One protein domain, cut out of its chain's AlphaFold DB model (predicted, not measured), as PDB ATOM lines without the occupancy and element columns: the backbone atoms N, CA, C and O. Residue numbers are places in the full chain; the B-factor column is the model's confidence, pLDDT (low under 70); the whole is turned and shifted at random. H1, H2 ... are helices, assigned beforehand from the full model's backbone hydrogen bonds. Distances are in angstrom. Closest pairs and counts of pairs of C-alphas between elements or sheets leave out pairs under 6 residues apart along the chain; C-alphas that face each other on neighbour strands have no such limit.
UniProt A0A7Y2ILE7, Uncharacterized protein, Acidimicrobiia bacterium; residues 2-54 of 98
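AT A GLANCE: This is residues 2 to 54 of the 98 residues of an uncharacterized protein of Acidimicrobiia bacterium (UniProt A0A7Y2ILE7). Two ten-residue helices, H1 and H3, stand about perpendicular and pack on each other in a small compact head, with the four-residue helix H2 between them along the chain. From this head residues 39 to 54, with the helix H4 in them, stick out as an arm that makes the length of the whole. The printed part has 53 residues, with four named helices in the order H1, H2, H3, H4 and no named strand, and its class is all helix. The whole is loose, with a radius of gyration of the C-alphas of 14.1 A, and spans 43 by 19 by 18 A along its three main axes.

HOW THE PARTS SIT: H1, residues 7 to 16, and H3, residues 28 to 37, touch, with 6 pairs of C-alphas within 8 A. The closest C-alphas of the two are those of Leu 10 and Leu 34, 6.9 A apart. Their lines are about perpendicular, at 77 degrees, and their centres are 11.7 A apart. H2, residues 22 to 25, is apart from H1, but only just, with the closest C-alphas at 8.4 A. H2 and H3 only just touch, and only at the corner by their link, with 3 pairs of C-alphas within 8 A; the closest are those of Ile 24 and Cys 30, 5.6 A apart. H4, residues 42 to 51, touches no helix and is apart from H1, H2 and H3. In H1, H3 and H4 every pair of O of residue i and N of residue i+4 is within hydrogen-bond range; H2 is too short for such a pair, and its one pair of O of residue i and N of residue i+3 is not within range.

IN THESE COORDINATES: The printed part begins at Thr 2, and H1 begins at Asp 7, with its C-alpha at (-33.107, -12.960, 16.708). H1 measures 14.2 A from first to last C-alpha. H2 follows from Asp 22 to Leu 25. H3 begins at Asp 28, with its C-alpha at (-24.548, -16.520, 5.722), and measures 14.1 A. H4 begins at Gln 42 and measures 14.4 A, ending at C-alpha 51 at (-13.793, -26.397, 36.018).

THE WHOLE: The C-alphas farthest apart are those of Thr 2 and Lys 53, at 44.3 A. Residues 15 to 20 stand free, and so do residues 39 to 54, of which 42 to 51 belong to H4. Without these stretches the body has 31 residues and spans 20 by 14 by 13 A. The links from H1 to H2, H2 to H3 and H3 to H4 are tight, and the printed part has no cut. The mean pLDDT of the printed part is 80.8; residue 2, residues 17 to 20 and residue 53 are under 70.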
ATOM      1  N   THR A   2     -34.716 -12.025   0.271       67.31
ATOM      2  CA  THR A   2     -34.972 -13.122   1.209       67.31
ATOM      3  C   THR A   2     -35.308 -12.510   2.561       67.31
ATOM      4  O   THR A   2     -34.585 -11.641   3.041       67.31
ATOM      5  N   VAL A   3     -36.441 -12.894   3.140       81.00
ATOM      6  CA  VAL A   3     -36.846 -12.421   4.468       81.00
ATOM      7  C   VAL A   3     -36.033 -13.194   5.504       81.00
ATOM      8  O   VAL A   3     -36.120 -14.417   5.550       81.00
ATOM      9  N   HIS A   4     -35.227 -12.486   6.297       85.38
ATOM     10  CA  HIS A   4     -34.437 -13.077   7.378       85.38
ATOM     11  C   HIS A   4     -35.274 -13.218   8.650       85.38
ATOM     12  O   HIS A   4     -36.146 -12.389   8.921       85.38
ATOM     13  N   ARG A   5     -34.987 -14.258   9.438       82.56
ATOM     14  CA  ARG A   5     -35.632 -14.477  10.736       82.56
ATOM     15  C   ARG A   5     -35.186 -13.446  11.772       82.56
ATOM     16  O   ARG A   5     -34.119 -12.840  11.650       82.56
ATOM     17  N   SER A   6     -36.032 -13.247  12.779       88.75
ATOM     18  CA  SER A   6     -35.698 -12.407  13.927       88.75
ATOM     19  C   SER A   6     -34.736 -13.129  14.876       88.75
ATOM     20  O   SER A   6     -34.660 -14.357  14.873       88.75
ATOM     21  N   ASP A   7     -34.036 -12.379  15.727       88.50
ATOM     22  CA  ASP A   7     -33.107 -12.960  16.708       88.50
ATOM     23  C   ASP A   7     -33.838 -13.839  17.738       88.50
ATOM     24  O   ASP A   7     -33.320 -14.871  18.159       88.50
ATOM     25  N   ALA A   8     -35.085 -13.494  18.078       86.94
ATOM     26  CA  ALA A   8     -35.933 -14.313  18.942       86.94
ATOM     27  C   ALA A   8     -36.252 -15.679  18.307       86.94
ATOM     28  O   ALA A   8     -36.219 -16.701  18.990       86.94
ATOM     29  N   ASP A   9     -36.502 -15.710  16.994       86.12
ATOM     30  CA  ASP A   9     -36.745 -16.960  16.268       86.12
ATOM     31  C   ASP A   9     -35.471 -17.807  16.146       86.12
ATOM     32  O   ASP A   9     -35.545 -19.034  16.195       86.12
ATOM     33  N   LEU A  10     -34.307 -17.165  15.985       87.62
ATOM     34  CA  LEU A  10     -33.003 -17.836  15.941       87.62
ATOM     35  C   LEU A  10     -32.653 -18.476  17.294       87.62
ATOM     36  O   LEU A  10     -32.224 -19.628  17.330       87.62
ATOM     37  N   MET A  11     -32.904 -17.777  18.404       87.56
ATOM     38  CA  MET A  11     -32.722 -18.321  19.755       87.56
ATOM     39  C   MET A  11     -33.681 -19.477  20.045       87.56
ATOM     40  O   MET A  11     -33.257 -20.529  20.522       87.56
ATOM     41  N   LEU A  12     -34.959 -19.340  19.679       86.44
ATOM     42  CA  LEU A  12     -35.935 -20.420  19.834       86.44
ATOM     43  C   LEU A  12     -35.552 -21.657  19.003       86.44
ATOM     44  O   LEU A  12     -35.769 -22.795  19.428       86.44
ATOM     45  N   TRP A  13     -34.972 -21.450  17.820       87.31
ATOM     46  CA  TRP A  13     -34.450 -22.530  16.986       87.31
ATOM     47  C   TRP A  13     -33.264 -23.248  17.651       87.31
ATOM     48  O   TRP A  13     -33.261 -24.481  17.684       87.31
ATOM     49  N   LEU A  14     -32.319 -22.508  18.247       84.81
ATOM     50  CA  LEU A  14     -31.199 -23.077  19.011       84.81
ATOM     51  C   LEU A  14     -31.670 -23.912  20.211       84.81
ATOM     52  O   LEU A  14     -31.141 -24.994  20.450       84.81
ATOM     53  N   GLU A  15     -32.661 -23.423  20.957       84.69
ATOM     54  CA  GLU A  15     -33.168 -24.090  22.163       84.69
ATOM     55  C   GLU A  15     -33.990 -25.344  21.851       84.69
ATOM     56  O   GLU A  15     -33.874 -26.364  22.530       84.69
ATOM     57  N   SER A  16     -34.854 -25.268  20.838       80.69
ATOM     58  CA  SER A  16     -35.804 -26.341  20.535       80.69
ATOM     59  C   SER A  16     -35.238 -27.412  19.605       80.69
ATOM     60  O   SER A  16     -35.782 -28.516  19.549       80.69
ATOM     61  N   GLY A  17     -34.197 -27.090  18.826       69.31
ATOM     62  CA  GLY A  17     -33.679 -27.946  17.755       69.31
ATOM     63  C   GLY A  17     -34.744 -28.335  16.720       69.31
ATOM     64  O   GLY A  17     -34.560 -29.285  15.951       69.31
ATOM     65  N   HIS A  18     -35.904 -27.666  16.727       57.78
ATOM     66  CA  HIS A  18     -37.061 -28.124  15.982       57.78
ATOM     67  C   HIS A  18     -36.994 -27.617  14.539       57.78
ATOM     68  O   HIS A  18     -37.173 -26.435  14.256       57.78
ATOM     69  N   ARG A  19     -36.809 -28.595  13.642       60.59
ATOM     70  CA  ARG A  19     -36.635 -28.510  12.184       60.59
ATOM     71  C   ARG A  19     -35.282 -27.942  11.757       60.59
ATOM     72  O   ARG A  19     -34.919 -26.815  12.073       60.59
ATOM     73  N   THR A  20     -34.581 -28.736  10.953       61.50
ATOM     74  CA  THR A  20     -33.608 -28.261   9.970       61.50
ATOM     75  C   THR A  20     -34.288 -27.178   9.143       61.50
ATOM     76  O   THR A  20     -35.149 -27.465   8.311       61.50
ATOM     77  N   ASP A  21     -33.991 -25.921   9.456       73.31
ATOM     78  CA  ASP A  21     -34.368 -24.819   8.593       73.31
ATOM     79  C   ASP A  21     -33.238 -24.647   7.588       73.31
ATOM     80  O   ASP A  21     -32.199 -24.056   7.894       73.31
ATOM     81  N   ASP A  22     -33.439 -25.205   6.394       79.00
ATOM     82  CA  ASP A  22     -32.491 -25.120   5.283       79.00
ATOM     83  C   ASP A  22     -32.119 -23.662   4.974       79.00
ATOM     84  O   ASP A  22     -31.012 -23.389   4.511       79.00
ATOM     85  N   HIS A  23     -33.002 -22.703   5.289       83.56
ATOM     86  CA  HIS A  23     -32.676 -21.288   5.178       83.56
ATOM     87  C   HIS A  23     -31.579 -20.871   6.160       83.56
ATOM     88  O   HIS A  23     -30.656 -20.183   5.751       83.56
ATOM     89  N   ILE A  24     -31.646 -21.273   7.431       81.38
ATOM     90  CA  ILE A  24     -30.634 -20.906   8.435       81.38
ATOM     91  C   ILE A  24     -29.282 -21.537   8.082       81.38
ATOM     92  O   ILE A  24     -28.254 -20.877   8.200       81.38
ATOM     93  N   LEU A  25     -29.288 -22.787   7.612       81.75
ATOM     94  CA  LEU A  25     -28.068 -23.511   7.241       81.75
ATOM     95  C   LEU A  25     -27.425 -23.005   5.941       81.75
ATOM     96  O   LEU A  25     -26.220 -23.156   5.769       81.75
ATOM     97  N   GLY A  26     -28.214 -22.436   5.026       83.94
ATOM     98  CA  GLY A  26     -27.744 -21.924   3.735       83.94
ATOM     99  C   GLY A  26     -27.614 -20.400   3.646       83.94
ATOM    100  O   GLY A  26     -27.382 -19.887   2.554       83.94
ATOM    101  N   CYS A  27     -27.827 -19.662   4.741       89.25
ATOM    102  CA  CYS A  27     -27.856 -18.200   4.744       89.25
ATOM    103  C   CYS A  27     -26.770 -17.621   5.650       89.25
ATOM    104  O   CYS A  27     -26.957 -17.528   6.863       89.25
ATOM    105  N   ASP A  28     -25.702 -17.111   5.032       89.75
ATOM    106  CA  ASP A  28     -24.548 -16.520   5.722       89.75
ATOM    107  C   ASP A  28     -24.939 -15.433   6.738       89.75
ATOM    108  O   ASP A  28     -24.335 -15.314   7.800       89.75
ATOM    109  N   VAL A  29     -25.990 -14.656   6.452       90.50
ATOM    110  CA  VAL A  29     -26.484 -13.603   7.356       90.50
ATOM    111  C   VAL A  29     -27.094 -14.195   8.627       90.50
ATOM    112  O   VAL A  29     -26.855 -13.691   9.721       90.50
ATOM    113  N   CYS A  30     -27.897 -15.253   8.499       88.56
ATOM    114  CA  CYS A  30     -28.499 -15.919   9.654       88.56
ATOM    115  C   CYS A  30     -27.429 -16.663  10.465       88.56
ATOM    116  O   CYS A  30     -27.476 -16.627  11.692       88.56
ATOM    117  N   THR A  31     -26.443 -17.267   9.796       86.50
ATOM    118  CA  THR A  31     -25.293 -17.915  10.439       86.50
ATOM    119  C   THR A  31     -24.446 -16.918  11.226       86.50
ATOM    120  O   THR A  31     -24.208 -17.141  12.406       86.50
ATOM    121  N   ALA A  32     -24.079 -15.776  10.637       89.56
ATOM    122  CA  ALA A  32     -23.297 -14.747  11.326       89.56
ATOM    123  C   ALA A  32     -24.027 -14.176  12.555       89.56
ATOM    124  O   ALA A  32     -23.416 -13.928  13.590       89.56
ATOM    125  N   ARG A  33     -25.355 -14.001  12.475       89.62
ATOM    126  CA  ARG A  33     -26.161 -13.568  13.630       89.62
ATOM    127  C   ARG A  33     -26.227 -14.633  14.719       89.62
ATOM    128  O   ARG A  33     -26.197 -14.291  15.893       89.62
ATOM    129  N   LEU A  34     -26.296 -15.913  14.354       88.19
ATOM    130  CA  LEU A  34     -26.221 -17.009  15.323       88.19
ATOM    131  C   LEU A  34     -24.855 -17.071  16.006       88.19
ATOM    132  O   LEU A  34     -24.802 -17.271  17.215       88.19
ATOM    133  N   GLU A  35     -23.767 -16.881  15.263       87.94
ATOM    134  CA  GLU A  35     -22.416 -16.809  15.828       87.94
ATOM    135  C   GLU A  35     -22.287 -15.660  16.831       87.94
ATOM    136  O   GLU A  35     -21.735 -15.861  17.906       87.94
ATOM    137  N   ASP A  36     -22.857 -14.493  16.528       89.00
ATOM    138  CA  ASP A  36     -22.881 -13.352  17.447       89.00
ATOM    139  C   ASP A  36     -23.724 -13.646  18.700       89.00
ATOM    140  O   ASP A  36     -23.243 -13.511  19.825       89.00
ATOM    141  N   LEU A  37     -24.951 -14.154  18.523       86.06
ATOM    142  CA  LEU A  37     -25.868 -14.505  19.618       86.06
ATOM    143  C   LEU A  37     -25.335 -15.620  20.529       86.06
ATOM    144  O   LEU A  37     -25.676 -15.667  21.709       86.06
ATOM    145  N   THR A  38     -24.526 -16.530  19.985       84.56
ATOM    146  CA  THR A  38     -23.920 -17.650  20.725       84.56
ATOM    147  C   THR A  38     -22.466 -17.404  21.095       84.56
ATOM    148  O   THR A  38     -21.837 -18.280  21.698       84.56
ATOM    149  N   SER A  39     -21.927 -16.228  20.767       85.38
ATOM    150  CA  SER A  39     -20.563 -15.872  21.118       85.38
ATOM    151  C   SER A  39     -20.433 -15.886  22.640       85.38
ATOM    152  O   SER A  39     -21.044 -15.111  23.376       85.38
ATOM    153  N   LEU A  40     -19.668 -16.853  23.139       76.94
ATOM    154  CA  LEU A  40     -19.316 -16.901  24.545       76.94
ATOM    155  C   LEU A  40     -18.065 -16.062  24.751       76.94
ATOM    156  O   LEU A  40     -17.093 -16.187  24.005       76.94
ATOM    157  N   ASP A  41     -18.070 -15.257  25.811       82.69
ATOM    158  CA  ASP A  41     -16.872 -14.539  26.215       82.69
ATOM    159  C   ASP A  41     -15.725 -15.531  26.471       82.69
ATOM    160  O   ASP A  41     -15.874 -16.535  27.179       82.69
ATOM    161  N   GLN A  42     -14.559 -15.231  25.900       79.19
ATOM    162  CA  GLN A  42     -13.370 -16.074  25.983       79.19
ATOM    163  C   GLN A  42     -12.973 -16.329  27.446       79.19
ATOM    164  O   GLN A  42     -12.477 -17.407  27.779       79.19
ATOM    165  N   SER A  43     -13.228 -15.360  28.334       78.69
ATOM    166  CA  SER A  43     -12.949 -15.508  29.764       78.69
ATOM    167  C   SER A  43     -13.855 -16.550  30.437       78.69
ATOM    168  O   SER A  43     -13.380 -17.342  31.254       78.69
ATOM    169  N   LEU A  44     -15.130 -16.625  30.034       79.00
ATOM    170  CA  LEU A  44     -16.081 -17.630  30.513       79.00
ATOM    171  C   LEU A  44     -15.744 -19.022  29.979       79.00
ATOM    172  O   LEU A  44     -15.855 -19.999  30.720       79.00
ATOM    173  N   LEU A  45     -15.283 -19.122  28.728       79.88
ATOM    174  CA  LEU A  45     -14.801 -20.385  28.162       79.88
ATOM    175  C   LEU A  45     -13.594 -20.926  28.933       79.88
ATOM    176  O   LEU A  45     -13.563 -22.109  29.275       79.88
ATOM    177  N   GLU A  46     -12.623 -20.070  29.251       79.25
ATOM    178  CA  GLU A  46     -11.431 -20.487  29.993       79.25
ATOM    179  C   GLU A  46     -11.776 -20.866  31.443       79.25
ATOM    180  O   GLU A  46     -11.302 -21.883  31.961       79.25
ATOM    181  N   ALA A  47     -12.689 -20.123  32.080       76.56
ATOM    182  CA  ALA A  47     -13.226 -20.475  33.391       76.56
ATOM    183  C   ALA A  47     -13.926 -21.846  33.365       76.56
ATOM    184  O   ALA A  47     -13.605 -22.716  34.178       76.56
ATOM    185  N   ALA A  48     -14.810 -22.093  32.395       74.38
ATOM    186  CA  ALA A  48     -15.498 -23.374  32.238       74.38
ATOM    187  C   ALA A  48     -14.515 -24.528  31.983       74.38
ATOM    188  O   ALA A  48     -14.660 -25.609  32.561       74.38
ATOM    189  N   ARG A  49     -13.470 -24.296  31.182       75.25
ATOM    190  CA  ARG A  49     -12.400 -25.268  30.920       75.25
ATOM    191  C   ARG A  49     -11.632 -25.636  32.185       75.25
ATOM    192  O   ARG A  49     -11.348 -26.812  32.407       75.25
ATOM    193  N   SER A  50     -11.339 -24.655  33.039       72.88
ATOM    194  CA  SER A  50     -10.669 -24.895  34.321       72.88
ATOM    195  C   SER A  50     -11.509 -25.762  35.271       72.88
ATOM    196  O   SER A  50     -10.967 -26.583  36.013       72.88
ATOM    197  N   MET A  51     -12.840 -25.640  35.199       70.69
ATOM    198  CA  MET A  51     -13.793 -26.397  36.018       70.69
ATOM    199  C   MET A  51     -14.085 -27.795  35.462       70.69
ATOM    200  O   MET A  51     -14.464 -28.696  36.207       70.69
ATOM    201  N   THR A  52     -13.890 -27.994  34.159       73.44
ATOM    202  CA  THR A  52     -14.172 -29.244  33.443       73.44
ATOM    203  C   THR A  52     -12.886 -29.955  33.043       73.44
ATOM    204  O   THR A  52     -12.738 -30.420  31.912       73.44
ATOM    205  N   LYS A  53     -11.931 -30.077  33.977       69.81
ATOM    206  CA  LYS A  53     -10.730 -30.884  33.737       69.81
ATOM    207  C   LYS A  53     -11.171 -32.311  33.371       69.81
ATOM    208  O   LYS A  53     -11.797 -32.976  34.203       69.81
ATOM    209  N   PRO A  54     -10.870 -32.804  32.155       71.88
ATOM    210  CA  PRO A  54     -11.236 -34.160  31.790       71.88
ATOM    211  C   PRO A  54     -10.505 -35.146  32.714       71.88
ATOM    212  O   PRO A  54      -9.350 -34.900  33.080       71.88
TER     213      PRO A  54